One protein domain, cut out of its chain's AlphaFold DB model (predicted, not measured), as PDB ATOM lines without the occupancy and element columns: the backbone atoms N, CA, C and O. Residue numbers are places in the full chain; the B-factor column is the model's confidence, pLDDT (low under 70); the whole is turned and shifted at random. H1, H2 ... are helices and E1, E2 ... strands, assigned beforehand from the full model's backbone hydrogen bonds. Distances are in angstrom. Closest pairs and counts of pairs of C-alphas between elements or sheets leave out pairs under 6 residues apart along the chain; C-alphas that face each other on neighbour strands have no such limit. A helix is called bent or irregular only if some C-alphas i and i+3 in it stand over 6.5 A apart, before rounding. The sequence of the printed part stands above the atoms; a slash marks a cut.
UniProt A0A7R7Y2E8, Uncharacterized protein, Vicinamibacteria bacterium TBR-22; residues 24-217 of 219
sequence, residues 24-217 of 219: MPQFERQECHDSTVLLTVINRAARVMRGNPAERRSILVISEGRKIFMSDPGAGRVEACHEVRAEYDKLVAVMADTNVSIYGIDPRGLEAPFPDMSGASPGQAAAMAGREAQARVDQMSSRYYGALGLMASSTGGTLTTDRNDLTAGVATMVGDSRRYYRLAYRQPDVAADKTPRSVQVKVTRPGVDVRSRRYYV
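AT A GLANCE: This is residues 24 to 217 of the 219 residues of an uncharacterized protein of Vicinamibacteria bacterium TBR-22 (UniProt A0A7R7Y2E8). A small sheet of two parallel strands, E1 and E2, lies between helices: H5 covers one face, while H1 and H2, side by side, and the short H4, which packs on E2, are toward the other. H3 reaches far out from H4 as a long arm, with the link of residues 106 to 121 leading out to its far end, and the long tail of residues 179 to 217 folds back on itself as a loop whose tip, residues 203 to 209, sticks out. The printed part has 194 residues, with five named helices and two named strands in the order H1 E1 H2 E2 H3 H4 H5; the class is mostly helix, with 86 residues in helices and 12 in strands. The whole is elongated, spanning 61 by 38 by 33 A, yet only just compact, close to loose, with a radius of gyration of the C-alphas of 19.3 A.

IN THESE COORDINATES: H1, residues 24 to 48, is the longest helix by residues; it begins at C-alpha 24 at (12.282, 47.911, 33.821) and is 36.8 A long. E1 is residues 57 to 62, 16.7 A long. H2 is residues 82 to 97, 23.0 A long, and E2 is residues 100 to 105, 16.5 A long. H3, residues 122 to 145, begins at C-alpha 122 at (19.330, 73.492, 16.210) and is 33.1 A long. It has a kink of 41 degrees near residue 130 and is neither bent nor irregular, but only just: C-alphas 127 and 130 are 6.3 A apart. H4 is residues 147 to 155, and H5, residues 167 to 178, ends at C-alpha 178 at (57.707, 40.290, 36.276).

HOW THE PARTS SIT: E1 and E2 are parallel neighbours at 23 degrees; N 59 and O 101 are 2.9 A apart and N 103 and O 59 2.8 A, both within hydrogen-bond range. E1, H2 and E2 make a strand-helix-strand unit, two parallel neighbour strands with a helix between them along the chain, and its crossover is right-handed. The closest C-alphas of E2 and H4 are those of Ile 102 and Ala 152, 4.8 A apart. Those of E2 and H5 are Ile 105 and Gly 169, at 6.6 A. H1 and H2 touch, the C-alphas of Thr 36 and Val 84 being the closest at 5.3 A, and run the same way at a shallow tilt of 16 degrees. H2 touches H4 with residues 92 to 96 alone; the closest C-alphas are those of Met 95 and Thr 155, 6.6 A apart. H3 and H4 are close but not clearly touching, with the C-alphas of Arg 143 and Gly 149 the closest at 7.0 A. Their shallow tilt of 33 degrees is only just short of steep, and they run the same way. H5 touches no helix. Every O i to N i+4 pair is within hydrogen-bond range in H2 and H4, against 20 of 21 in H1, 17 of 20 in H3 and 7 of 8 in H5.

THE WHOLE: The two C-alphas farthest apart, those of Ser 121 and Asp 189, are 63.7 A apart. The printed part has no cut. The links E1 to H2, E2 to H3 and H4 to H5 are long, with 19, 16 and 11 residues. Outside the named strands, residues 104 to 105 of E2 pair with residues 159 to 160, parallel, and residues 197 to 198 with 215 to 216, antiparallel. The mean pLDDT of the printed part is 80.2; 52 residues are under 70, among them residues 69 to 81 and 124 to 145.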
ATOM      1  N   MET A  24      11.189  47.439  32.944       44.06
ATOM      2  CA  MET A  24      12.282  47.911  33.821       44.06
ATOM      3  C   MET A  24      12.624  46.962  35.005       44.06
ATOM      4  O   MET A  24      13.808  46.694  35.195       44.06
ATOM      5  N   PRO A  25      11.662  46.305  35.699       55.22
ATOM      6  CA  PRO A  25      11.969  45.354  36.784       55.22
ATOM      7  C   PRO A  25      12.562  44.006  36.332       55.22
ATOM      8  O   PRO A  25      13.103  43.247  37.137       55.22
ATOM      9  N   GLN A  26      12.371  43.611  35.072       56.66
ATOM     10  CA  GLN A  26      12.963  42.391  34.509       56.66
ATOM     11  C   GLN A  26      14.384  42.655  34.014       56.66
ATOM     12  O   GLN A  26      15.254  41.804  34.184       56.66
ATOM     13  N   PHE A  27      14.622  43.844  33.456       56.62
ATOM     14  CA  PHE A  27      15.942  44.261  32.998       56.62
ATOM     15  C   PHE A  27      16.938  44.338  34.161       56.62
ATOM     16  O   PHE A  27      17.973  43.684  34.104       56.62
ATOM     17  N   GLU A  28      16.586  45.021  35.256       63.22
ATOM     18  CA  GLU A  28      17.445  45.146  36.446       63.22
ATOM     19  C   GLU A  28      17.811  43.788  37.055       63.22
ATOM     20  O   GLU A  28      18.976  43.527  37.354       63.22
ATOM     21  N   ARG A  29      16.843  42.866  37.164       66.69
ATOM     22  CA  ARG A  29      17.101  41.504  37.662       66.69
ATOM     23  C   ARG A  29      18.039  40.713  36.757       66.69
ATOM     24  O   ARG A  29      18.892  39.988  37.267       66.69
ATOM     25  N   GLN A  30      17.912  40.862  35.440       72.00
ATOM     26  CA  GLN A  30      18.832  40.234  34.496       72.00
ATOM     27  C   GLN A  30      20.244  40.822  34.629       72.00
ATOM     28  O   GLN A  30      21.219  40.074  34.623       72.00
ATOM     29  N   GLU A  31      20.372  42.138  34.820       73.12
ATOM     30  CA  GLU A  31      21.669  42.790  35.028       73.12
ATOM     31  C   GLU A  31      22.362  42.332  36.317       73.12
ATOM     32  O   GLU A  31      23.564  42.037  36.292       73.12
ATOM     33  N   CYS A  32      21.612  42.226  37.423       77.25
ATOM     34  CA  CYS A  32      22.125  41.671  38.674       77.25
ATOM     35  C   CYS A  32      22.581  40.217  38.467       77.25
ATOM     36  O   CYS A  32      23.683  39.853  38.876       77.25
ATOM     37  N   HIS A  33      21.761  39.389  37.808       81.88
ATOM     38  CA  HIS A  33      22.070  37.980  37.566       81.88
ATOM     39  C   HIS A  33      23.356  37.807  36.752       81.88
ATOM     40  O   HIS A  33      24.274  37.112  37.185       81.88
ATOM     41  N   ASP A  34      23.458  38.483  35.608       81.81
ATOM     42  CA  ASP A  34      24.615  38.383  34.719       81.81
ATOM     43  C   ASP A  34      25.901  38.863  35.414       81.81
ATOM     44  O   ASP A  34      26.973  38.267  35.259       81.81
ATOM     45  N   SER A  35      25.792  39.910  36.237       82.56
ATOM     46  CA  SER A  35      26.892  40.407  37.067       82.56
ATOM     47  C   SER A  35      27.331  39.385  38.116       82.56
ATOM     48  O   SER A  35      28.526  39.113  38.252       82.56
ATOM     49  N   THR A  36      26.383  38.767  38.823       85.44
ATOM     50  CA  THR A  36      26.664  37.695  39.787       85.44
ATOM     51  C   THR A  36      27.331  36.500  39.110       85.44
ATOM     52  O   THR A  36      28.289  35.943  39.654       85.44
ATOM     53  N   VAL A  37      26.888  36.121  37.907       87.75
ATOM     54  CA  VAL A  37      27.498  35.038  37.122       87.75
ATOM     55  C   VAL A  37      28.953  35.366  36.781       87.75
ATOM     56  O   VAL A  37      29.830  34.539  37.040       87.75
ATOM     57  N   LEU A  38      29.239  36.574  36.280       87.44
ATOM     58  CA  LEU A  38      30.605  37.012  35.976       87.44
ATOM     59  C   LEU A  38      31.515  36.929  37.211       87.44
ATOM     60  O   LEU A  38      32.582  36.312  37.156       87.44
ATOM     61  N   LEU A  39      31.080  37.510  38.333       90.69
ATOM     62  CA  LEU A  39      31.840  37.499  39.586       90.69
ATOM     63  C   LEU A  39      32.069  36.065  40.086       90.69
ATOM     64  O   LEU A  39      33.182  35.717  40.478       90.69
ATOM     65  N   THR A  40      31.052  35.206  39.993       91.62
ATOM     66  CA  THR A  40      31.138  33.793  40.389       91.62
ATOM     67  C   THR A  40      32.161  33.027  39.550       91.62
ATOM     68  O   THR A  40      32.959  32.260  40.095       91.62
ATOM     69  N   VAL A  41      32.159  33.218  38.226       93.06
ATOM     70  CA  VAL A  41      33.116  32.570  37.313       93.06
ATOM     71  C   VAL A  41      34.540  33.007  37.638       93.06
ATOM     72  O   VAL A  41      35.418  32.158  37.802       93.06
ATOM     73  N   ILE A  42      34.760  34.310  37.814       94.31
ATOM     74  CA  ILE A  42      36.066  34.865  38.182       94.31
ATOM     75  C   ILE A  42      36.524  34.327  39.552       94.31
ATOM     76  O   ILE A  42      37.675  33.910  39.701       94.31
ATOM     77  N   ASN A  43      35.622  34.244  40.536       93.88
ATOM     78  CA  ASN A  43      35.900  33.665  41.854       93.88
ATOM     79  C   ASN A  43      36.326  32.201  41.776       93.88
ATOM     80  O   ASN A  43      37.280  31.790  42.440       93.88
ATOM     81  N   ARG A  44      35.630  31.397  40.968       95.12
ATOM     82  CA  ARG A  44      35.985  29.989  40.752       95.12
ATOM     83  C   ARG A  44      37.340  29.860  40.064       95.12
ATOM     84  O   ARG A  44      38.157  29.070  40.529       95.12
ATOM     85  N   ALA A  45      37.605  30.663  39.033       95.00
ATOM     86  CA  ALA A  45      38.891  30.673  38.343       95.00
ATOM     87  C   ALA A  45      40.047  30.988  39.308       95.00
ATOM     88  O   ALA A  45      41.004  30.222  39.388       95.00
ATOM     89  N   ALA A  46      39.922  32.037  40.126       94.31
ATOM     90  CA  ALA A  46      40.961  32.400  41.091       94.31
ATOM     91  C   ALA A  46      41.231  31.309  42.136       94.31
ATOM     92  O   ALA A  46      42.385  31.081  42.498       94.31
ATOM     93  N   ARG A  47      40.200  30.584  42.592       93.06
ATOM     94  CA  ARG A  47      40.385  29.451  43.517       93.06
ATOM     95  C   ARG A  47      41.191  28.313  42.897       93.06
ATOM     96  O   ARG A  47      42.013  27.728  43.594       93.06
ATOM     97  N   VAL A  48      40.986  28.019  41.612       93.56
ATOM     98  CA  VAL A  48      41.766  26.998  40.885       93.56
ATOM     99  C   VAL A  48      43.219  27.442  40.693       93.56
ATOM    100  O   VAL A  48      44.124  26.618  40.702       93.56
ATOM    101  N   MET A  49      43.459  28.748  40.594       92.00
ATOM    102  CA  MET A  49      44.802  29.326  40.505       92.00
ATOM    103  C   MET A  49      45.551  29.356  41.848       92.00
ATOM    104  O   MET A  49      46.672  29.864  41.901       92.00
ATOM    105  N   ARG A  50      44.969  28.852  42.947       88.50
ATOM    106  CA  ARG A  50      45.660  28.795  44.240       88.50
ATOM    107  C   ARG A  50      46.916  27.928  44.099       88.50
ATOM    108  O   ARG A  50      46.851  26.779  43.682       88.50
ATOM    109  N   GLY A  51      48.058  28.485  44.474       85.50
ATOM    110  CA  GLY A  51      49.352  27.819  44.365       85.50
ATOM    111  C   GLY A  51      50.372  28.481  45.275       85.50
ATOM    112  O   GLY A  51      50.003  29.026  46.316       85.50
ATOM    113  N   ASN A  52      51.645  28.482  44.867       84.88
ATOM    114  CA  ASN A  52      52.712  29.174  45.585       84.88
ATOM    115  C   ASN A  52      52.294  30.629  45.899       84.88
ATOM    116  O   ASN A  52      52.085  31.412  44.963       84.88
ATOM    117  N   PRO A  53      52.170  31.019  47.179       77.12
ATOM    118  CA  PRO A  53      51.756  32.368  47.546       77.12
ATOM    119  C   PRO A  53      52.736  33.451  47.075       77.12
ATOM    120  O   PRO A  53      52.359  34.621  47.001       77.12
ATOM    121  N   ALA A  54      54.001  33.094  46.822       80.94
ATOM    122  CA  ALA A  54      55.018  34.036  46.373       80.94
ATOM    123  C   ALA A  54      54.734  34.561  44.963       80.94
ATOM    124  O   ALA A  54      55.040  35.718  44.693       80.94
ATOM    125  N   GLU A  55      54.116  33.756  44.099       87.31
ATOM    126  CA  GLU A  55      53.836  34.098  42.704       87.31
ATOM    127  C   GLU A  55      52.614  35.002  42.584       87.31
ATOM    128  O   GLU A  55      51.544  34.712  43.132       87.31
ATOM    129  N   ARG A  56      52.765  36.095  41.835       89.50
ATOM    130  CA  ARG A  56      51.640  36.917  41.403       89.50
ATOM    131  C   ARG A  56      50.963  36.262  40.210       89.50
ATOM    132  O   ARG A  56      51.618  35.899  39.237       89.50
ATOM    133  N   ARG A  57      49.643  36.155  40.278       93.25
ATOM    134  CA  ARG A  57      48.811  35.577  39.223       93.25
ATOM    135  C   ARG A  57      47.881  36.639  38.661       93.25
ATOM    136  O   ARG A  57      47.508  37.574  39.367       93.25
ATOM    137  N   SER A  58      47.499  36.487  37.400       94.81
ATOM    138  CA  SER A  58      46.687  37.482  36.703       94.81
ATOM    139  C   SER A  58      45.511  36.825  35.996       94.81
ATOM    140  O   SER A  58      45.671  35.780  35.371       94.81
ATOM    141  N   ILE A  59      44.343  37.459  36.078       95.69
ATOM    142  CA  ILE A  59      43.171  37.153  35.255       95.69
ATOM    143  C   ILE A  59      42.939  38.346  34.335       95.69
ATOM    144  O   ILE A  59      42.810  39.478  34.804       95.69
ATOM    145  N   LEU A  60      42.865  38.086  33.034       95.00
ATOM    146  CA  LEU A  60      42.474  39.070  32.035       95.00
ATOM    147  C   LEU A  60      40.987  38.906  31.723       95.00
ATOM    148  O   LEU A  60      40.554  37.828  31.321       95.00
ATOM    149  N   VAL A  61      40.216  39.974  31.888       93.19
ATOM    150  CA  VAL A  61      38.792  40.021  31.556       93.19
ATOM    151  C   VAL A  61      38.599  40.997  30.408       93.19
ATOM    152  O   VAL A  61      38.884  42.185  30.546       93.19
ATOM    153  N   ILE A  62      38.092  40.497  29.284       91.44
ATOM    154  CA  ILE A  62      37.729  41.309  28.123       91.44
ATOM    155  C   ILE A  62      36.209  41.410  28.094       91.44
ATOM    156  O   ILE A  62      35.523  40.399  27.958       91.44
ATOM    157  N   SER A  63      35.676  42.609  28.293       86.75
ATOM    158  CA  SER A  63      34.234  42.854  28.341       86.75
ATOM    159  C   SER A  63      33.966  44.352  28.231       86.75
ATOM    160  O   SER A  63      34.809  45.159  28.597       86.75
ATOM    161  N   GLU A  64      32.777  44.746  27.789       80.50
ATOM    162  CA  GLU A  64      32.349  46.157  27.802       80.50
ATOM    163  C   GLU A  64      32.072  46.683  29.225       80.50
ATOM    164  O   GLU A  64      31.877  47.884  29.438       80.50
ATOM    165  N   GLY A  65      32.084  45.777  30.211       73.38
ATOM    166  CA  GLY A  65      31.766  46.070  31.599       73.38
ATOM    167  C   GLY A  65      30.269  46.272  31.818       73.38
ATOM    168  O   GLY A  65      29.498  46.545  30.902       73.38
ATOM    169  N   ARG A  66      29.840  46.109  33.069       73.81
ATOM    170  CA  ARG A  66      28.469  46.393  33.510       73.81
ATOM    171  C   ARG A  66      28.516  47.117  34.844       73.81
ATOM    172  O   ARG A  66      29.478  46.952  35.598       73.81
ATOM    173  N   LYS A  67      27.494  47.909  35.151       71.81
ATOM    174  CA  LYS A  67      27.356  48.519  36.475       71.81
ATOM    175  C   LYS A  67      27.056  47.406  37.488       71.81
ATOM    176  O   LYS A  67      26.101  46.664  37.307       71.81
ATOM    177  N   ILE A  68      27.881  47.278  38.528       70.19
ATOM    178  CA  ILE A  68      27.663  46.307  39.625       70.19
ATOM    179  C   ILE A  68      27.164  46.957  40.910       70.19
ATOM    180  O   ILE A  68      26.641  46.275  41.784       70.19
ATOM    181  N   PHE A  69      27.269  48.283  40.996       69.44
ATOM    182  CA  PHE A  69      26.600  49.092  42.002       69.44
ATOM    183  C   PHE A  69      25.714  50.085  41.262       69.44
ATOM    184  O   PHE A  69      26.190  51.070  40.700       69.44
ATOM    185  N   MET A  70      24.423  49.772  41.191       56.22
ATOM    186  CA  MET A  70      23.424  50.729  40.738       56.22
ATOM    187  C   MET A  70      23.166  51.698  41.890       56.22
ATOM    188  O   MET A  70      22.768  51.287  42.976       56.22
ATOM    189  N   SER A  71      23.416  52.983  41.674       50.59
ATOM    190  CA  SER A  71      22.725  54.022  42.431       50.59
ATOM    191  C   SER A  71      21.622  54.525  41.520       50.59
ATOM    192  O   SER A  71      21.922  55.190  40.532       50.59
ATOM    193  N   ASP A  72      20.380  54.140  41.801       44.75
ATOM    194  CA  ASP A  72      19.220  54.781  41.193       44.75
ATOM    195  C   ASP A  72      19.025  56.139  41.894       44.75
ATOM    196  O   ASP A  72      18.779  56.167  43.104       44.75
ATOM    197  N   PRO A  73      19.189  57.277  41.195       42.22
ATOM    198  CA  PRO A  73      19.001  58.594  41.795       42.22
ATOM    199  C   PRO A  73      17.527  58.923  42.100       42.22
ATOM    200  O   PRO A  73      17.272  59.914  42.781       42.22
ATOM    201  N   GLY A  74      16.564  58.143  41.584       44.12
ATOM    202  CA  GLY A  74      15.122  58.407  41.673       44.12
ATOM    203  C   GLY A  74      14.308  57.370  42.457       44.12
ATOM    204  O   GLY A  74      13.265  57.720  43.010       44.12
ATOM    205  N   ALA A  75      14.771  56.123  42.565       45.59
ATOM    206  CA  ALA A  75      14.174  55.124  43.451       45.59
ATOM    207  C   ALA A  75      14.902  55.128  44.799       45.59
ATOM    208  O   ALA A  75      16.062  54.731  44.898       45.59
ATOM    209  N   GLY A  76      14.238  55.594  45.859       40.50
ATOM    210  CA  GLY A  76      14.823  55.639  47.199       40.50
ATOM    211  C   GLY A  76      15.480  54.310  47.584       40.50
ATOM    212  O   GLY A  76      14.782  53.319  47.704       40.50
ATOM    213  N   ARG A  77      16.813  54.309  47.755       43.97
ATOM    214  CA  ARG A  77      17.670  53.241  48.321       43.97
ATOM    215  C   ARG A  77      17.165  51.795  48.147       43.97
ATOM    216  O   ARG A  77      17.287  50.994  49.073       43.97
ATOM    217  N   VAL A  78      16.646  51.421  46.980       46.69
ATOM    218  CA  VAL A  78      16.469  50.003  46.673       46.69
ATOM    219  C   VAL A  78      17.839  49.521  46.234       46.69
ATOM    220  O   VAL A  78      18.294  49.791  45.126       46.69
ATOM    221  N   GLU A  79      18.546  48.868  47.150       53.84
ATOM    222  CA  GLU A  79      19.809  48.192  46.881       53.84
ATOM    223  C   GLU A  79      19.495  46.954  46.019       53.84
ATOM    224  O   GLU A  79      19.456  45.821  46.489       53.84
ATOM    225  N   ALA A  80      19.170  47.191  44.742       55.84
ATOM    226  CA  ALA A  80      18.520  46.229  43.849       55.84
ATOM    227  C   ALA A  80      19.327  44.934  43.633       55.84
ATOM    228  O   ALA A  80      18.772  43.927  43.202       55.84
ATOM    229  N   CYS A  81      20.618  44.928  43.987       69.19
ATOM    230  CA  CYS A  81      21.505  43.784  43.824       69.19
ATOM    231  C   CYS A  81      22.383  43.500  45.069       69.19
ATOM    232  O   CYS A  81      23.607  43.399  44.942       69.19
ATOM    233  N   HIS A  82      21.815  43.334  46.272       74.50
ATOM    234  CA  HIS A  82      22.598  42.920  47.461       74.50
ATOM    235  C   HIS A  82      23.484  41.678  47.209       74.50
ATOM    236  O   HIS A  82      24.606  41.585  47.712       74.50
ATOM    237  N   GLU A  83      23.017  40.738  46.383       78.56
ATOM    238  CA  GLU A  83      23.765  39.533  45.996       78.56
ATOM    239  C   GLU A  83      25.065  39.856  45.248       78.56
ATOM    240  O   GLU A  83      26.106  39.255  45.522       78.56
ATOM    241  N   VAL A  84      25.031  40.846  44.351       83.62
ATOM    242  CA  VAL A  84      26.207  41.293  43.589       83.62
ATOM    243  C   VAL A  84      27.239  41.893  44.534       83.62
ATOM    244  O   VAL A  84      28.432  41.619  44.393       83.62
ATOM    245  N   ARG A  85      26.798  42.659  45.544       83.12
ATOM    246  CA  ARG A  85      27.703  43.208  46.560       83.12
ATOM    247  C   ARG A  85      28.389  42.105  47.355       83.12
ATOM    248  O   ARG A  85      29.614  42.117  47.467       83.12
ATOM    249  N   ALA A  86      27.623  41.138  47.849       85.31
ATOM    250  CA  ALA A  86      28.169  40.008  48.589       85.31
ATOM    251  C   ALA A  86      29.160  39.188  47.742       85.31
ATOM    252  O   ALA A  86      30.206  38.771  48.243       85.31
ATOM    253  N   GLU A  87      28.870  38.963  46.458       88.69
ATOM    254  CA  GLU A  87      29.764  38.215  45.566       88.69
ATOM    255  C   GLU A  87      31.026  39.011  45.196       88.69
ATOM    256  O   GLU A  87      32.113  38.437  45.075       88.69
ATOM    257  N   TYR A  88      30.914  40.335  45.098       89.62
ATOM    258  CA  TYR A  88      32.048  41.234  44.917       89.62
ATOM    259  C   TYR A  88      32.974  41.257  46.145       89.62
ATOM    260  O   TYR A  88      34.192  41.146  46.005       89.62
ATOM    261  N   ASP A  89      32.424  41.340  47.358       88.56
ATOM    262  CA  ASP A  89      33.218  41.303  48.592       88.56
ATOM    263  C   ASP A  89      33.943  39.952  48.746       88.56
ATOM    264  O   ASP A  89      35.136  39.908  49.076       88.56
ATOM    265  N   LYS A  90      33.276  38.841  48.392       90.88
ATOM    266  CA  LYS A  90      33.928  37.524  48.271       90.88
ATOM    267  C   LYS A  90      35.053  37.539  47.240       90.88
ATOM    268  O   LYS A  90      36.097  36.939  47.496       90.88
ATOM    269  N   LEU A  91      34.866  38.211  46.106       92.31
ATOM    270  CA  LEU A  91      35.897  38.335  45.080       92.31
ATOM    271  C   LEU A  91      37.131  39.051  45.597       92.31
ATOM    272  O   LEU A  91      38.233  38.522  45.467       92.31
ATOM    273  N   VAL A  92      36.970  40.196  46.255       91.38
ATOM    274  CA  VAL A  92      38.102  40.920  46.848       91.38
ATOM    275  C   VAL A  92      38.870  40.022  47.826       91.38
ATOM    276  O   VAL A  92      40.102  39.952  47.754       91.38
ATOM    277  N   ALA A  93      38.161  39.276  48.680       90.69
ATOM    278  CA  ALA A  93      38.768  38.359  49.642       90.69
ATOM    279  C   ALA A  93      39.503  37.178  48.974       90.69
ATOM    280  O   ALA A  93      40.660  36.909  49.307       90.69
ATOM    281  N   VAL A  94      38.874  36.495  48.009       92.56
ATOM    282  CA  VAL A  94      39.473  35.358  47.281       92.56
ATOM    283  C   VAL A  94      40.706  35.800  46.503       92.56
ATOM    284  O   VAL A  94      41.739  35.133  46.547       92.56
ATOM    285  N   MET A  95      40.633  36.939  45.816       93.06
ATOM    286  CA  MET A  95      41.750  37.472  45.039       93.06
ATOM    287  C   MET A  95      42.934  37.828  45.933       93.06
ATOM    288  O   MET A  95      44.080  37.633  45.532       93.06
ATOM    289  N   ALA A  96      42.675  38.370  47.130       90.12
ATOM    290  CA  ALA A  96      43.719  38.677  48.107       90.12
ATOM    291  C   ALA A  96      44.400  37.406  48.622       90.12
ATOM    292  O   ALA A  96      45.626  37.345  48.660       90.12
ATOM    293  N   ASP A  97      43.616  36.379  48.943       88.56
ATOM    294  CA  ASP A  97      44.118  35.108  49.466       88.56
ATOM    295  C   ASP A  97      44.923  34.297  48.434       88.56
ATOM    296  O   ASP A  97      45.901  33.634  48.768       88.56
ATOM    297  N   THR A  98      44.546  34.388  47.159       91.62
ATOM    298  CA  THR A  98      45.180  33.646  46.053       91.62
ATOM    299  C   THR A  98      46.302  34.419  45.350       91.62
ATOM    300  O   THR A  98      46.938  33.894  44.435       91.62
ATOM    301  N   ASN A  99      46.569  35.659  45.782       91.00
ATOM    302  CA  ASN A  99      47.496  36.595  45.141       91.00
ATOM    303  C   ASN A  99      47.209  36.808  43.636       91.00
ATOM    304  O   ASN A  99      48.123  36.918  42.815       91.00
ATOM    305  N   VAL A 100      45.921  36.866  43.281       93.75
ATOM    306  CA  VAL A 100      45.447  37.100  41.911       93.75
ATOM    307  C   VAL A 100      45.067  38.572  41.726       93.75
ATOM    308  O   VAL A 100      44.368  39.148  42.564       93.75
ATOM    309  N   SER A 101      45.515  39.177  40.628       93.88
ATOM    310  CA  SER A 101      45.106  40.508  40.165       93.88
ATOM    311  C   SER A 101      44.247  40.414  38.906       93.88
ATOM    312  O   SER A 101      44.496  39.575  38.042       93.88
ATOM    313  N   ILE A 102      43.257  41.295  38.780       94.62
ATOM    314  CA  ILE A 102      42.357  41.352  37.625       94.62
ATOM    315  C   ILE A 102      42.759  42.516  36.723       94.62
ATOM    316  O   ILE A 102      42.943  43.639  37.187       94.62
ATOM    317  N   TYR A 103      42.845  42.246  35.427       95.06
ATOM    318  CA  TYR A 103      43.081  43.231  34.382       95.06
ATOM    319  C   TYR A 103      41.852  43.284  33.486       95.06
ATOM    320  O   TYR A 103      41.411  42.255  32.985       95.06
ATOM    321  N   GLY A 104      41.280  44.470  33.316       93.19
ATOM    322  CA  GLY A 104      40.148  44.696  32.427       93.19
ATOM    323  C   GLY A 104      40.614  45.222  31.076       93.19
ATOM    324  O   GLY A 104      41.465  46.111  31.024       93.19
ATOM    325  N   ILE A 105      40.027  44.724  29.995       93.00
ATOM    326  CA  ILE A 105      40.083  45.347  28.674       93.00
ATOM    327  C   ILE A 105      38.649  45.589  28.221       93.00
ATOM    328  O   ILE A 105      37.868  44.650  28.078       93.00
ATOM    329  N   ASP A 106      38.333  46.853  27.989       90.31
ATOM    330  CA  ASP A 106      37.120  47.285  27.320       90.31
ATOM    331  C   ASP A 106      37.373  47.305  25.805       90.31
ATOM    332  O   ASP A 106      38.171  48.121  25.334       90.31
ATOM    333  N   PRO A 107      36.753  46.395  25.033       89.50
ATOM    334  CA  PRO A 107      37.059  46.225  23.619       89.50
ATOM    335  C   PRO A 107      36.423  47.292  22.723       89.50
ATOM    336  O   PRO A 107      36.663  47.266  21.519       89.50
ATOM    337  N   ARG A 108      35.625  48.220  23.269       85.56
ATOM    338  CA  ARG A 108      34.891  49.230  22.484       85.56
ATOM    339  C   ARG A 108      35.781  50.225  21.733       85.56
ATOM    340  O   ARG A 108      35.304  50.909  20.836       85.56
ATOM    341  N   GLY A 109      37.071  50.269  22.054       83.94
ATOM    342  CA  GLY A 109      38.024  51.149  21.388       83.94
ATOM    343  C   GLY A 109      37.930  52.593  21.874       83.94
ATOM    344  O   GLY A 109      37.393  52.869  22.947       83.94
ATOM    345  N   LEU A 110      38.509  53.505  21.091       84.62
ATOM    346  CA  LEU A 110      38.323  54.942  21.276       84.62
ATOM    347  C   LEU A 110      36.918  55.311  20.800       84.62
ATOM    348  O   LEU A 110      36.608  55.161  19.618       84.62
ATOM    349  N   GLU A 111      36.086  55.816  21.701       74.69
ATOM    350  CA  GLU A 111      34.763  56.300  21.328       74.69
ATOM    351  C   GLU A 111      34.736  57.822  21.298       74.69
ATOM    352  O   GLU A 111      35.293  58.494  22.165       74.69
ATOM    353  N   ALA A 112      34.053  58.380  20.301       65.81
ATOM    354  CA  ALA A 112      33.857  59.814  20.248       65.81
ATOM    355  C   ALA A 112      33.068  60.270  21.492       65.81
ATOM    356  O   ALA A 112      32.019  59.695  21.802       65.81
ATOM    357  N   PRO A 113      33.518  61.326  22.195       60.47
ATOM    358  CA  PRO A 113      32.821  61.825  23.377       60.47
ATOM    359  C   PRO A 113      31.419  62.359  23.049       60.47
ATOM    360  O   PRO A 113      30.593  62.477  23.956       60.47
ATOM    361  N   PHE A 114      31.128  62.624  21.766       61.97
ATOM    362  CA  PHE A 114      29.851  63.100  21.237       61.97
ATOM    363  C   PHE A 114      29.433  62.275  20.003       61.97
ATOM    364  O   PHE A 114      30.303  61.924  19.205       61.97
ATOM    365  N   PRO A 115      28.135  61.946  19.828       59.91
ATOM    366  CA  PRO A 115      27.613  61.429  18.579       59.91
ATOM    367  C   PRO A 115      27.837  62.481  17.499       59.91
ATOM    368  O   PRO A 115      27.959  63.676  17.781       59.91
ATOM    369  N   ASP A 116      27.902  62.025  16.259       63.44
ATOM    370  CA  ASP A 116      28.012  62.924  15.127       63.44
ATOM    371  C   ASP A 116      26.748  63.795  15.027       63.44
ATOM    372  O   ASP A 116      25.662  63.316  14.705       63.44
ATOM    373  N   MET A 117      26.901  65.082  15.347       65.06
ATOM    374  CA  MET A 117      25.834  66.087  15.296       65.06
ATOM    375  C   MET A 117      25.876  66.906  14.003       65.06
ATOM    376  O   MET A 117      25.126  67.873  13.877       65.06
ATOM    377  N   SER A 118      26.728  66.542  13.037       70.19
ATOM    378  CA  SER A 118      26.912  67.301  11.792       70.19
ATOM    379  C   SER A 118      25.639  67.426  10.942       70.19
ATOM    380  O   SER A 118      25.558  68.320  10.102       70.19
ATOM    381  N   GLY A 119      24.622  66.590  11.193       69.88
ATOM    382  CA  GLY A 119      23.309  66.639  10.540       69.88
ATOM    383  C   GLY A 119      22.133  67.081  11.423       69.88
ATOM    384  O   GLY A 119      20.993  67.030  10.961       69.88
ATOM    385  N   ALA A 120      22.355  67.472  12.683       72.25
ATOM    386  CA  ALA A 120      21.268  67.820  13.602       72.25
ATOM    387  C   ALA A 120      20.799  69.273  13.414       72.25
ATOM    388  O   ALA A 120      21.605  70.204  13.398       72.25
ATOM    389  N   SER A 121      19.483  69.499  13.337       78.31
ATOM    390  CA  SER A 121      18.938  70.862  13.378       78.31
ATOM    391  C   SER A 121      19.134  71.492  14.770       78.31
ATOM    392  O   SER A 121      19.204  70.765  15.763       78.31
ATOM    393  N   PRO A 122      19.157  72.834  14.909       74.69
ATOM    394  CA  PRO A 122      19.330  73.492  16.210       74.69
ATOM    395  C   PRO A 122      18.322  73.042  17.286       74.69
ATOM    396  O   PRO A 122      18.682  72.886  18.451       74.69
ATOM    397  N   GLY A 123      17.072  72.762  16.895       72.38
ATOM    398  CA  GLY A 123      16.043  72.235  17.800       72.38
ATOM    399  C   GLY A 123      16.268  70.772  18.200       72.38
ATOM    400  O   GLY A 123      16.009  70.397  19.344       72.38
ATOM    401  N   GLN A 124      16.806  69.951  17.292       68.44
ATOM    402  CA  GLN A 124      17.213  68.577  17.597       68.44
ATOM    403  C   GLN A 124      18.437  68.563  18.516       68.44
ATOM    404  O   GLN A 124      18.434  67.844  19.509       68.44
ATOM    405  N   ALA A 125      19.433  69.411  18.253       64.88
ATOM    406  CA  ALA A 125      20.615  69.545  19.096       64.88
ATOM    407  C   ALA A 125      20.258  69.942  20.540       64.88
ATOM    408  O   ALA A 125      20.768  69.340  21.484       64.88
ATOM    409  N   ALA A 126      19.317  70.875  20.723       69.31
ATOM    410  CA  ALA A 126      18.841  71.287  22.045       69.31
ATOM    411  C   ALA A 126      18.070  70.177  22.791       69.31
ATOM    412  O   ALA A 126      18.272  69.981  23.989       69.31
ATOM    413  N   ALA A 127      17.219  69.414  22.094       66.69
ATOM    414  CA  ALA A 127      16.470  68.301  22.687       66.69
ATOM    415  C   ALA A 127      17.363  67.094  23.035       66.69
ATOM    416  O   ALA A 127      17.134  66.409  24.036       66.69
ATOM    417  N   MET A 128      18.389  66.841  22.219       62.94
ATOM    418  CA  MET A 128      19.353  65.755  22.410       62.94
ATOM    419  C   MET A 128      20.342  66.076  23.539       62.94
ATOM    420  O   MET A 128      20.640  65.198  24.342       62.94
ATOM    421  N   ALA A 129      20.751  67.339  23.704       64.69
ATOM    422  CA  ALA A 129      21.727  67.753  24.716       64.69
ATOM    423  C   ALA A 129      21.388  67.294  26.150       64.69
ATOM    424  O   ALA A 129      22.267  66.805  26.854       64.69
ATOM    425  N   GLY A 130      20.124  67.389  26.585       64.25
ATOM    426  CA  GLY A 130      19.724  67.021  27.952       64.25
ATOM    427  C   GLY A 130      19.680  65.509  28.219       64.25
ATOM    428  O   GLY A 130      20.177  65.039  29.241       64.25
ATOM    429  N   ARG A 131      19.112  64.721  27.294       62.50
ATOM    430  CA  ARG A 131      19.019  63.253  27.437       62.50
ATOM    431  C   ARG A 131      20.348  62.561  27.156       62.50
ATOM    432  O   ARG A 131      20.681  61.576  27.814       62.50
ATOM    433  N   GLU A 132      21.120  63.079  26.209       63.06
ATOM    434  CA  GLU A 132      22.427  62.530  25.874       63.06
ATOM    435  C   GLU A 132      23.485  62.866  26.917       63.06
ATOM    436  O   GLU A 132      24.333  62.024  27.186       63.06
ATOM    437  N   ALA A 133      23.434  64.041  27.557       62.69
ATOM    438  CA  ALA A 133      24.321  64.341  28.680       62.69
ATOM    439  C   ALA A 133      24.144  63.328  29.822       62.69
ATOM    440  O   ALA A 133      25.133  62.830  30.357       62.69
ATOM    441  N   GLN A 134      22.900  62.949  30.138       63.78
ATOM    442  CA  GLN A 134      22.626  61.920  31.141       63.78
ATOM    443  C   GLN A 134      23.137  60.540  30.697       63.78
ATOM    444  O   GLN A 134      23.857  59.883  31.448       63.78
ATOM    445  N   ALA A 135      22.858  60.132  29.453       64.38
ATOM    446  CA  ALA A 135      23.367  58.876  28.897       64.38
ATOM    447  C   ALA A 135      24.909  58.817  28.882       64.38
ATOM    448  O   ALA A 135      25.487  57.761  29.135       64.38
ATOM    449  N   ARG A 136      25.589  59.953  28.662       65.88
ATOM    450  CA  ARG A 136      27.054  60.072  28.766       65.88
ATOM    451  C   ARG A 136      27.552  59.902  30.183       65.88
ATOM    452  O   ARG A 136      28.507  59.161  30.393       65.88
ATOM    453  N   VAL A 137      26.933  60.579  31.150       64.69
ATOM    454  CA  VAL A 137      27.281  60.407  32.566       64.69
ATOM    455  C   VAL A 137      27.103  58.945  32.957       64.69
ATOM    456  O   VAL A 137      27.975  58.384  33.616       64.69
ATOM    457  N   ASP A 138      26.047  58.292  32.481       65.62
ATOM    458  CA  ASP A 138      25.801  56.875  32.725       65.62
ATOM    459  C   ASP A 138      26.828  55.951  32.071       65.62
ATOM    460  O   ASP A 138      27.299  55.009  32.716       65.62
ATOM    461  N   GLN A 139      27.205  56.219  30.823       66.38
ATOM    462  CA  GLN A 139      28.201  55.448  30.085       66.38
ATOM    463  C   GLN A 139      29.602  55.626  30.678       66.38
ATOM    464  O   GLN A 139      30.301  54.643  30.922       66.38
ATOM    465  N   MET A 140      29.993  56.865  30.972       66.19
ATOM    466  CA  MET A 140      31.258  57.188  31.623       66.19
ATOM    467  C   MET A 140      31.310  56.573  33.023       66.19
ATOM    468  O   MET A 140      32.296  55.935  33.388       66.19
ATOM    469  N   SER A 141      30.209  56.650  33.774       65.88
ATOM    470  CA  SER A 141      30.114  55.990  35.073       65.88
ATOM    471  C   SER A 141      30.200  54.469  34.949       65.88
ATOM    472  O   SER A 141      30.888  53.839  35.740       65.88
ATOM    473  N   SER A 142      29.584  53.858  33.936       65.56
ATOM    474  CA  SER A 142      29.713  52.416  33.681       65.56
ATOM    475  C   SER A 142      31.142  52.012  33.296       65.56
ATOM    476  O   SER A 142      31.614  50.952  33.692       65.56
ATOM    477  N   ARG A 143      31.882  52.861  32.576       64.69
ATOM    478  CA  ARG A 143      33.290  52.603  32.230       64.69
ATOM    479  C   ARG A 143      34.209  52.645  33.438       64.69
ATOM    480  O   ARG A 143      34.980  51.717  33.663       64.69
ATOM    481  N   TYR A 144      34.128  53.727  34.208       58.44
ATOM    482  CA  TYR A 144      35.076  53.999  35.287       58.44
ATOM    483  C   TYR A 144      34.659  53.370  36.623       58.44
ATOM    484  O   TYR A 144      35.521  52.930  37.383       58.44
ATOM    485  N   TYR A 145      33.354  53.260  36.882       57.41
ATOM    486  CA  TYR A 145      32.772  52.661  38.090       57.41
ATOM    487  C   TYR A 145      32.050  51.329  37.831       57.41
ATOM    488  O   TYR A 145      31.464  50.753  38.749       57.41
ATOM    489  N   GLY A 146      32.089  50.804  36.605       74.38
ATOM    490  CA  GLY A 146      31.596  49.459  36.322       74.38
ATOM    491  C   GLY A 146      32.500  48.361  36.872       74.38
ATOM    492  O   GLY A 146      33.607  48.593  37.370       74.38
ATOM    493  N   ALA A 147      32.017  47.128  36.737       80.38
ATOM    494  CA  ALA A 147      32.616  45.923  37.297       80.38
ATOM    495  C   ALA A 147      34.111  45.804  37.005       80.38
ATOM    496  O   ALA A 147      34.886  45.484  37.899       80.38
ATOM    497  N   LEU A 148      34.530  46.081  35.768       87.69
ATOM    498  CA  LEU A 148      35.917  45.902  35.343       87.69
ATOM    499  C   LEU A 148      36.874  46.854  36.056       87.69
ATOM    500  O   LEU A 148      37.865  46.396  36.621       87.69
ATOM    501  N   GLY A 149      36.579  48.157  36.059       87.06
ATOM    502  CA  GLY A 149      37.423  49.155  36.720       87.06
ATOM    503  C   GLY A 149      37.499  48.921  38.226       87.06
ATOM    504  O   GLY A 149      38.571  48.993  38.835       87.06
ATOM    505  N   LEU A 150      36.372  48.546  38.822       86.50
ATOM    506  CA  LEU A 150      36.262  48.292  40.247       86.50
ATOM    507  C   LEU A 150      36.989  47.004  40.683       86.50
ATOM    508  O   LEU A 150      37.776  47.035  41.633       86.50
ATOM    509  N   MET A 151      36.810  45.898  39.955       89.75
ATOM    510  CA  MET A 151      37.551  44.651  40.180       89.75
ATOM    511  C   MET A 151      39.055  44.840  39.957       89.75
ATOM    512  O   MET A 151      39.865  44.384  40.769       89.75
ATOM    513  N   ALA A 152      39.446  45.532  38.884       91.69
ATOM    514  CA  ALA A 152      40.849  45.766  38.570       91.69
ATOM    515  C   ALA A 152      41.532  46.614  39.652       91.69
ATOM    516  O   ALA A 152      42.541  46.199  40.225       91.69
ATOM    517  N   SER A 153      40.944  47.758  40.014       88.31
ATOM    518  CA  SER A 153      41.505  48.649  41.039       88.31
ATOM    519  C   SER A 153      41.550  48.011  42.432       88.31
ATOM    520  O   SER A 153      42.525  48.192  43.164       88.31
ATOM    521  N   SER A 154      40.557  47.198  42.795       88.88
ATOM    522  CA  SER A 154      40.521  46.540  44.109       88.88
ATOM    523  C   SER A 154      41.496  45.370  44.233       88.88
ATOM    524  O   SER A 154      41.902  45.019  45.340       88.88
ATOM    525  N   THR A 155      41.939  44.800  43.112       91.06
ATOM    526  CA  THR A 155      42.895  43.678  43.081       91.06
ATOM    527  C   THR A 155      44.308  44.089  42.650       91.06
ATOM    528  O   THR A 155      45.205  43.243  42.579       91.06
ATOM    529  N   GLY A 156      44.539  45.386  42.415       90.06
ATOM    530  CA  GLY A 156      45.841  45.949  42.049       90.06
ATOM    531  C   GLY A 156      46.225  45.781  40.573       90.06
ATOM    532  O   GLY A 156      47.413  45.858  40.257       90.06
ATOM    533  N   GLY A 157      45.258  45.522  39.690       92.56
ATOM    534  CA  GLY A 157      45.426  45.568  38.235       92.56
ATOM    535  C   GLY A 157      44.907  46.879  37.632       92.56
ATOM    536  O   GLY A 157      44.793  47.890  38.324       92.56
ATOM    537  N   THR A 158      44.645  46.888  36.325       92.50
ATOM    538  CA  THR A 158      44.237  48.085  35.561       92.50
ATOM    539  C   THR A 158      43.096  47.791  34.596       92.50
ATOM    540  O   THR A 158      42.939  46.660  34.140       92.50
ATOM    541  N   LEU A 159      42.331  48.829  34.255       92.38
ATOM    542  CA  LEU A 159      41.385  48.818  33.145       92.38
ATOM    543  C   LEU A 159      42.014  49.522  31.938       92.38
ATOM    544  O   LEU A 159      42.459  50.662  32.041       92.38
ATOM    545  N   THR A 160      42.031  48.837  30.802       92.12
ATOM    546  CA  THR A 160      42.356  49.405  29.494       92.12
ATOM    547  C   THR A 160      41.048  49.732  28.795       92.12
ATOM    548  O   THR A 160      40.272  48.829  28.508       92.12
ATOM    549  N   THR A 161      40.785  51.009  28.561       90.12
ATOM    550  CA  THR A 161      39.578  51.507  27.890       90.12
ATOM    551  C   THR A 161      39.947  52.730  27.054       90.12
ATOM    552  O   THR A 161      41.067  53.244  27.178       90.12
ATOM    553  N   ASP A 162      39.016  53.155  26.204       86.56
ATOM    554  CA  ASP A 162      39.084  54.380  25.405       86.56
ATOM    555  C   ASP A 162      40.348  54.490  24.538       86.56
ATOM    556  O   ASP A 162      41.024  55.515  24.472       86.56
ATOM    557  N   ARG A 163      40.740  53.371  23.920       87.50
ATOM    558  CA  ARG A 163      41.910  53.308  23.039       87.50
ATOM    559  C   ARG A 163      41.801  52.181  22.027       87.50
ATOM    560  O   ARG A 163      41.256  51.126  22.329       87.50
ATOM    561  N   ASN A 164      42.426  52.379  20.870       89.56
ATOM    562  CA  ASN A 164      42.471  51.385  19.792       89.56
ATOM    563  C   ASN A 164      43.651  50.404  19.906       89.56
ATOM    564  O   ASN A 164      43.716  49.438  19.153       89.56
ATOM    565  N   ASP A 165      44.563  50.614  20.859       92.00
ATOM    566  CA  ASP A 165      45.595  49.639  21.216       92.00
ATOM    567  C   ASP A 165      45.198  48.875  22.489       92.00
ATOM    568  O   ASP A 165      45.490  49.285  23.617       92.00
ATOM    569  N   LEU A 166      44.521  47.741  22.299       88.25
ATOM    570  CA  LEU A 166      44.147  46.839  23.391       88.25
ATOM    571  C   LEU A 166      45.346  46.021  23.903       88.25
ATOM    572  O   LEU A 166      45.339  45.551  25.044       88.25
ATOM    573  N   THR A 167      46.399  45.871  23.090       93.12
ATOM    574  CA  THR A 167      47.590  45.090  23.456       93.12
ATOM    575  C   THR A 167      48.384  45.757  24.574       93.12
ATOM    576  O   THR A 167      48.983  45.059  25.396       93.12
ATOM    577  N   ALA A 168      48.280  47.084  24.708       91.88
ATOM    578  CA  ALA A 168      48.822  47.839  25.835       91.88
ATOM    579  C   ALA A 168      48.380  47.284  27.207       91.88
ATOM    580  O   ALA A 168      49.171  47.248  28.156       91.88
ATOM    581  N   GLY A 169      47.134  46.807  27.324       92.19
ATOM    582  CA  GLY A 169      46.622  46.198  28.555       92.19
ATOM    583  C   GLY A 169      47.306  44.875  28.889       92.19
ATOM    584  O   GLY A 169      47.689  44.633  30.036       92.19
ATOM    585  N   VAL A 170      47.530  44.045  27.868       94.31
ATOM    586  CA  VAL A 170      48.246  42.768  27.993       94.31
ATOM    587  C   VAL A 170      49.714  43.011  28.341       94.31
ATOM    588  O   VAL A 170      50.242  42.378  29.254       94.31
ATOM    589  N   ALA A 171      50.364  43.970  27.679       94.38
ATOM    590  CA  ALA A 171      51.742  44.353  27.975       94.38
ATOM    591  C   ALA A 171      51.899  44.840  29.427       94.38
ATOM    592  O   ALA A 171      52.827  44.418  30.118       94.38
ATOM    593  N   THR A 172      50.954  45.650  29.917       92.50
ATOM    594  CA  THR A 172      50.906  46.090  31.324       92.50
ATOM    595  C   THR A 172      50.802  44.895  32.273       92.50
ATOM    596  O   THR A 172      51.604  44.772  33.198       92.50
ATOM    597  N   MET A 173      49.873  43.968  32.014       93.75
ATOM    598  CA  MET A 173      49.703  42.752  32.817       93.75
ATOM    599  C   MET A 173      50.990  41.916  32.891       93.75
ATOM    600  O   MET A 173      51.369  41.460  33.971       93.75
ATOM    601  N   VAL A 174      51.674  41.725  31.759       93.19
ATOM    602  CA  VAL A 174      52.940  40.972  31.690       93.19
ATOM    603  C   VAL A 174      54.082  41.719  32.389       93.19
ATOM    604  O   VAL A 174      54.939  41.096  33.016       93.19
ATOM    605  N   GLY A 175      54.121  43.049  32.308       92.25
ATOM    606  CA  GLY A 175      55.100  43.858  33.036       92.25
ATOM    607  C   GLY A 175      54.970  43.685  34.551       92.25
ATOM    608  O   GLY A 175      55.960  43.448  35.247       92.25
ATOM    609  N   ASP A 176      53.737  43.704  35.047       90.69
ATOM    610  CA  ASP A 176      53.437  43.585  36.477       90.69
ATOM    611  C   ASP A 176      53.715  42.206  37.056       90.69
ATOM    612  O   ASP A 176      54.041  42.086  38.239       90.69
ATOM    613  N   SER A 177      53.575  41.157  36.244       87.19
ATOM    614  CA  SER A 177      53.887  39.799  36.683       87.19
ATOM    615  C   SER A 177      55.392  39.581  36.856       87.19
ATOM    616  O   SER A 177      55.792  38.678  37.584       87.19
ATOM    617  N   ARG A 178      56.238  40.403  36.215       87.62
ATOM    618  CA  ARG A 178      57.707  40.290  36.276       87.62
ATOM    619  C   ARG A 178      58.327  41.024  37.460       87.62
ATOM    620  O   ARG A 178      59.368  40.601  37.951       87.62
ATOM    621  N   ARG A 179      57.755  42.159  37.874       87.44
ATOM    622  CA  ARG A 179      58.312  43.016  38.935       87.44
ATOM    623  C   ARG A 179      57.195  43.519  39.835       87.44
ATOM    624  O   ARG A 179      56.451  44.421  39.471       87.44
ATOM    625  N   TYR A 180      57.103  42.953  41.028       89.06
ATOM    626  CA  TYR A 180      56.136  43.368  42.035       89.06
ATOM    627  C   TYR A 180      56.713  43.184  43.433       89.06
ATOM    628  O   TYR A 180      57.633  42.397  43.650       89.06
ATOM    629  N   TYR A 181      56.126  43.896  44.388       89.56
ATOM    630  CA  TYR A 181      56.376  43.697  45.808       89.56
ATOM    631  C   TYR A 181      55.141  43.072  46.444       89.56
ATOM    632  O   TYR A 181      54.012  43.453  46.125       89.56
ATOM    633  N   ARG A 182      55.353  42.128  47.362       87.50
ATOM    634  CA  ARG A 182      54.289  41.582  48.204       87.50
ATOM    635  C   ARG A 182      54.445  42.139  49.610       87.50
ATOM    636  O   ARG A 182      55.449  41.886  50.267       87.50
ATOM    637  N   LEU A 183      53.439  42.877  50.057       88.62
ATOM    638  CA  LEU A 183      53.372  43.431  51.404       88.62
ATOM    639  C   LEU A 183      52.308  42.670  52.192       88.62
ATOM    640  O   LEU A 183      51.235  42.378  51.665       88.62
ATOM    641  N   ALA A 184      52.611  42.357  53.446       87.56
ATOM    642  CA  ALA A 184      51.664  41.778  54.385       87.56
ATOM    643  C   ALA A 184      51.554  42.699  55.601       87.56
ATOM    644  O   ALA A 184      52.548  43.271  56.044       87.56
ATOM    645  N   TYR A 185      50.342  42.841  56.128       87.44
ATOM    646  CA  TYR A 185      50.062  43.588  57.347       87.44
ATOM    647  C   TYR A 185      49.034  42.818  58.174       87.44
ATOM    648  O   TYR A 185      48.252  42.027  57.639       87.44
ATOM    649  N   ARG A 186      49.044  43.041  59.486       86.75
ATOM    650  CA  ARG A 186      48.048  42.477  60.396       86.75
ATOM    651  C   ARG A 186      46.800  43.361  60.388       86.75
ATOM    652  O   ARG A 186      46.911  44.578  60.523       86.75
ATOM    653  N   GLN A 187      45.626  42.754  60.222       85.19
ATOM    654  CA  GLN A 187      44.354  43.465  60.374       85.19
ATOM    655  C   GLN A 187      44.165  43.852  61.857       85.19
ATOM    656  O   GLN A 187      44.507  43.046  62.723       85.19
ATOM    657  N   PRO A 188      43.677  45.065  62.173       80.19
ATOM    658  CA  PRO A 188      43.415  45.474  63.554       80.19
ATOM    659  C   PRO A 188      42.272  44.646  64.178       80.19
ATOM    660  O   PRO A 188      41.350  44.257  63.466       80.19
ATOM    661  N   ASP A 189      42.309  44.421  65.499       72.19
ATOM    662  CA  ASP A 189      41.434  43.491  66.256       72.19
ATOM    663  C   ASP A 189      39.959  43.960  66.425       72.19
ATOM    664  O   ASP A 189      39.309  43.693  67.430       72.19
ATOM    665  N   VAL A 190      39.385  44.670  65.451       59.56
ATOM    666  CA  VAL A 190      38.084  45.370  65.580       59.56
ATOM    667  C   VAL A 190      36.897  44.587  64.984       59.56
ATOM    668  O   VAL A 190      35.911  45.180  64.557       59.56
ATOM    669  N   ALA A 191      36.994  43.257  64.921       58.88
ATOM    670  CA  ALA A 191      36.206  42.371  64.051       58.88
ATOM    671  C   ALA A 191      34.725  42.130  64.444       58.88
ATOM    672  O   ALA A 191      34.214  41.025  64.273       58.88
ATOM    673  N   ALA A 192      34.005  43.135  64.948       61.28
ATOM    674  CA  ALA A 192      32.548  43.028  65.083       61.28
ATOM    675  C   ALA A 192      31.829  43.347  63.761       61.28
ATOM    676  O   ALA A 192      30.806  42.736  63.451       61.28
ATOM    677  N   ASP A 193      32.373  44.269  62.957       69.62
ATOM    678  CA  ASP A 193      31.780  44.678  61.687       69.62
ATOM    679  C   ASP A 193      32.567  44.139  60.478       69.62
ATOM    680  O   ASP A 193      33.780  44.294  60.355       69.62
ATOM    681  N   LYS A 194      31.877  43.490  59.531       74.12
ATOM    682  CA  LYS A 194      32.474  43.009  58.264       74.12
ATOM    683  C   LYS A 194      32.620  44.129  57.229       74.12
ATOM    684  O   LYS A 194      32.600  43.885  56.023       74.12
ATOM    685  N   THR A 195      32.738  45.367  57.698       80.44
ATOM    686  CA  THR A 195      32.771  46.560  56.859       80.44
ATOM    687  C   THR A 195      34.081  46.595  56.066       80.44
ATOM    688  O   THR A 195      35.158  46.516  56.665       80.44
ATOM    689  N   PRO A 196      34.035  46.727  54.727       81.31
ATOM    690  CA  PRO A 196      35.233  46.856  53.906       81.31
ATOM    691  C   PRO A 196      36.075  48.067  54.316       81.31
ATOM    692  O   PRO A 196      35.550  49.152  54.560       81.31
ATOM    693  N   ARG A 197      37.398  47.900  54.360       85.50
ATOM    694  CA  ARG A 197      38.340  48.940  54.800       85.50
ATOM    695  C   ARG A 197      39.321  49.292  53.696       85.50
ATOM    696  O   ARG A 197      39.723  48.422  52.925       85.50
ATOM    697  N   SER A 198      39.705  50.564  53.620       87.81
ATOM    698  CA  SER A 198      40.673  51.045  52.636       87.81
ATOM    699  C   SER A 198      42.112  50.719  53.037       87.81
ATOM    700  O   SER A 198      42.458  50.612  54.214       87.81
ATOM    701  N   VAL A 199      42.960  50.560  52.026       88.31
ATOM    702  CA  VAL A 199      44.406  50.365  52.136       88.31
ATOM    703  C   VAL A 199      45.068  51.398  51.244       88.31
ATOM    704  O   VAL A 199      44.740  51.515  50.063       88.31
ATOM    705  N   GLN A 200      46.013  52.142  51.809       90.56
ATOM    706  CA  GLN A 200      46.822  53.096  51.068       90.56
ATOM    707  C   GLN A 200      48.297  52.777  51.283       90.56
ATOM    708  O   GLN A 200      48.777  52.746  52.414       90.56
ATOM    709  N   VAL A 201      49.017  52.572  50.183       92.50
ATOM    710  CA  VAL A 201      50.471  52.406  50.194       92.50
ATOM    711  C   VAL A 201      51.104  53.728  49.774       92.50
ATOM    712  O   VAL A 201      50.779  54.266  48.718       92.50
ATOM    713  N   LYS A 202      52.004  54.252  50.608       94.00
ATOM    714  CA  LYS A 202      52.795  55.454  50.326       94.00
ATOM    715  C   LYS A 202      54.262  55.063  50.200       94.00
ATOM    716  O   LYS A 202      54.735  54.204  50.940       94.00
ATOM    717  N   VAL A 203      54.969  55.695  49.270       94.88
ATOM    718  CA  VAL A 203      56.404  55.483  49.046       94.88
ATOM    719  C   VAL A 203      57.139  56.811  49.151       94.88
ATOM    720  O   VAL A 203      56.566  57.865  48.893       94.88
ATOM    721  N   THR A 204      58.413  56.760  49.530       97.00
ATOM    722  CA  THR A 204      59.261  57.951  49.685       97.00
ATOM    723  C   THR A 204      59.820  58.469  48.362       97.00
ATOM    724  O   THR A 204      60.261  59.611  48.285       97.00
ATOM    725  N   ARG A 205      59.811  57.643  47.305       95.94
ATOM    726  CA  ARG A 205      60.310  58.025  45.982       95.94
ATOM    727  C   ARG A 205      59.372  59.062  45.340       95.94
ATOM    728  O   ARG A 205      58.193  58.758  45.174       95.94
ATOM    729  N   PRO A 206      59.872  60.239  44.924       95.56
ATOM    730  CA  PRO A 206      59.051  61.227  44.233       95.56
ATOM    731  C   PRO A 206      58.746  60.806  42.786       95.56
ATOM    732  O   PRO A 206      59.527  60.086  42.158       95.56
ATOM    733  N   GLY A 207      57.616  61.283  42.252       94.44
ATOM    734  CA  GLY A 207      57.255  61.140  40.835       94.44
ATOM    735  C   GLY A 207      56.830  59.735  40.393       94.44
ATOM    736  O   GLY A 207      56.907  59.434  39.205       94.44
ATOM    737  N   VAL A 208      56.408  58.864  41.317       93.25
ATOM    738  CA  VAL A 208      55.920  57.514  40.987       93.25
ATOM    739  C   VAL A 208      54.458  57.333  41.368       93.25
ATOM    740  O   VAL A 208      54.013  57.824  42.405       93.25
ATOM    741  N   ASP A 209      53.733  56.580  40.545       89.12
ATOM    742  CA  ASP A 209      52.389  56.108  40.871       89.12
ATOM    743  C   ASP A 209      52.457  54.739  41.565       89.12
ATOM    744  O   ASP A 209      53.180  53.834  41.133       89.12
ATOM    745  N   VAL A 210      51.712  54.586  42.661       89.62
ATOM    746  CA  VAL A 210      51.694  53.355  43.459       89.62
ATOM    747  C   VAL A 210      50.406  52.601  43.191       89.62
ATOM    748  O   VAL A 210      49.356  52.870  43.779       89.62
ATOM    749  N   ARG A 211      50.503  51.564  42.360       88.12
ATOM    750  CA  ARG A 211      49.394  50.636  42.158       88.12
ATOM    751  C   ARG A 211      49.411  49.530  43.202       88.12
ATOM    752  O   ARG A 211      50.330  48.717  43.272       88.12
ATOM    753  N   SER A 212      48.357  49.499  44.004       90.00
ATOM    754  CA  SER A 212      48.162  48.542  45.088       90.00
ATOM    755  C   SER A 212      46.686  48.170  45.214       90.00
ATOM    756  O   SER A 212      45.815  48.827  44.638       90.00
ATOM    757  N   ARG A 213      46.402  47.098  45.957       89.38
ATOM    758  CA  ARG A 213      45.033  46.768  46.369       89.38
ATOM    759  C   ARG A 213      44.520  47.885  47.270       89.38
ATOM    760  O   ARG A 213      45.183  48.225  48.244       89.38
ATOM    761  N   ARG A 214      43.353  48.437  46.939       85.81
ATOM    762  CA  ARG A 214      42.796  49.614  47.627       85.81
ATOM    763  C   ARG A 214      41.893  49.283  48.807       85.81
ATOM    764  O   ARG A 214      41.641  50.168  49.615       85.81
ATOM    765  N   TYR A 215      41.404  48.047  48.907       85.19
ATOM    766  CA  TYR A 215      40.461  47.638  49.946       85.19
ATOM    767  C   TYR A 215      40.675  46.186  50.380       85.19
ATOM    768  O   TYR A 215      41.187  45.370  49.612       85.19
ATOM    769  N   TYR A 216      40.235  45.863  51.594       86.44
ATOM    770  CA  TYR A 216      40.075  44.494  52.082       86.44
ATOM    771  C   TYR A 216      38.758  44.341  52.837       86.44
ATOM    772  O   TYR A 216      38.217  45.308  53.375       86.44
ATOM    773  N   VAL A 217      38.278  43.103  52.906       84.62
ATOM    774  CA  VAL A 217      37.173  42.712  53.781       84.62
ATOM    775  C   VAL A 217      37.787  42.064  55.029       84.62
ATOM    776  O   VAL A 217      38.620  41.160  54.868       84.62
TER     777      VAL A 217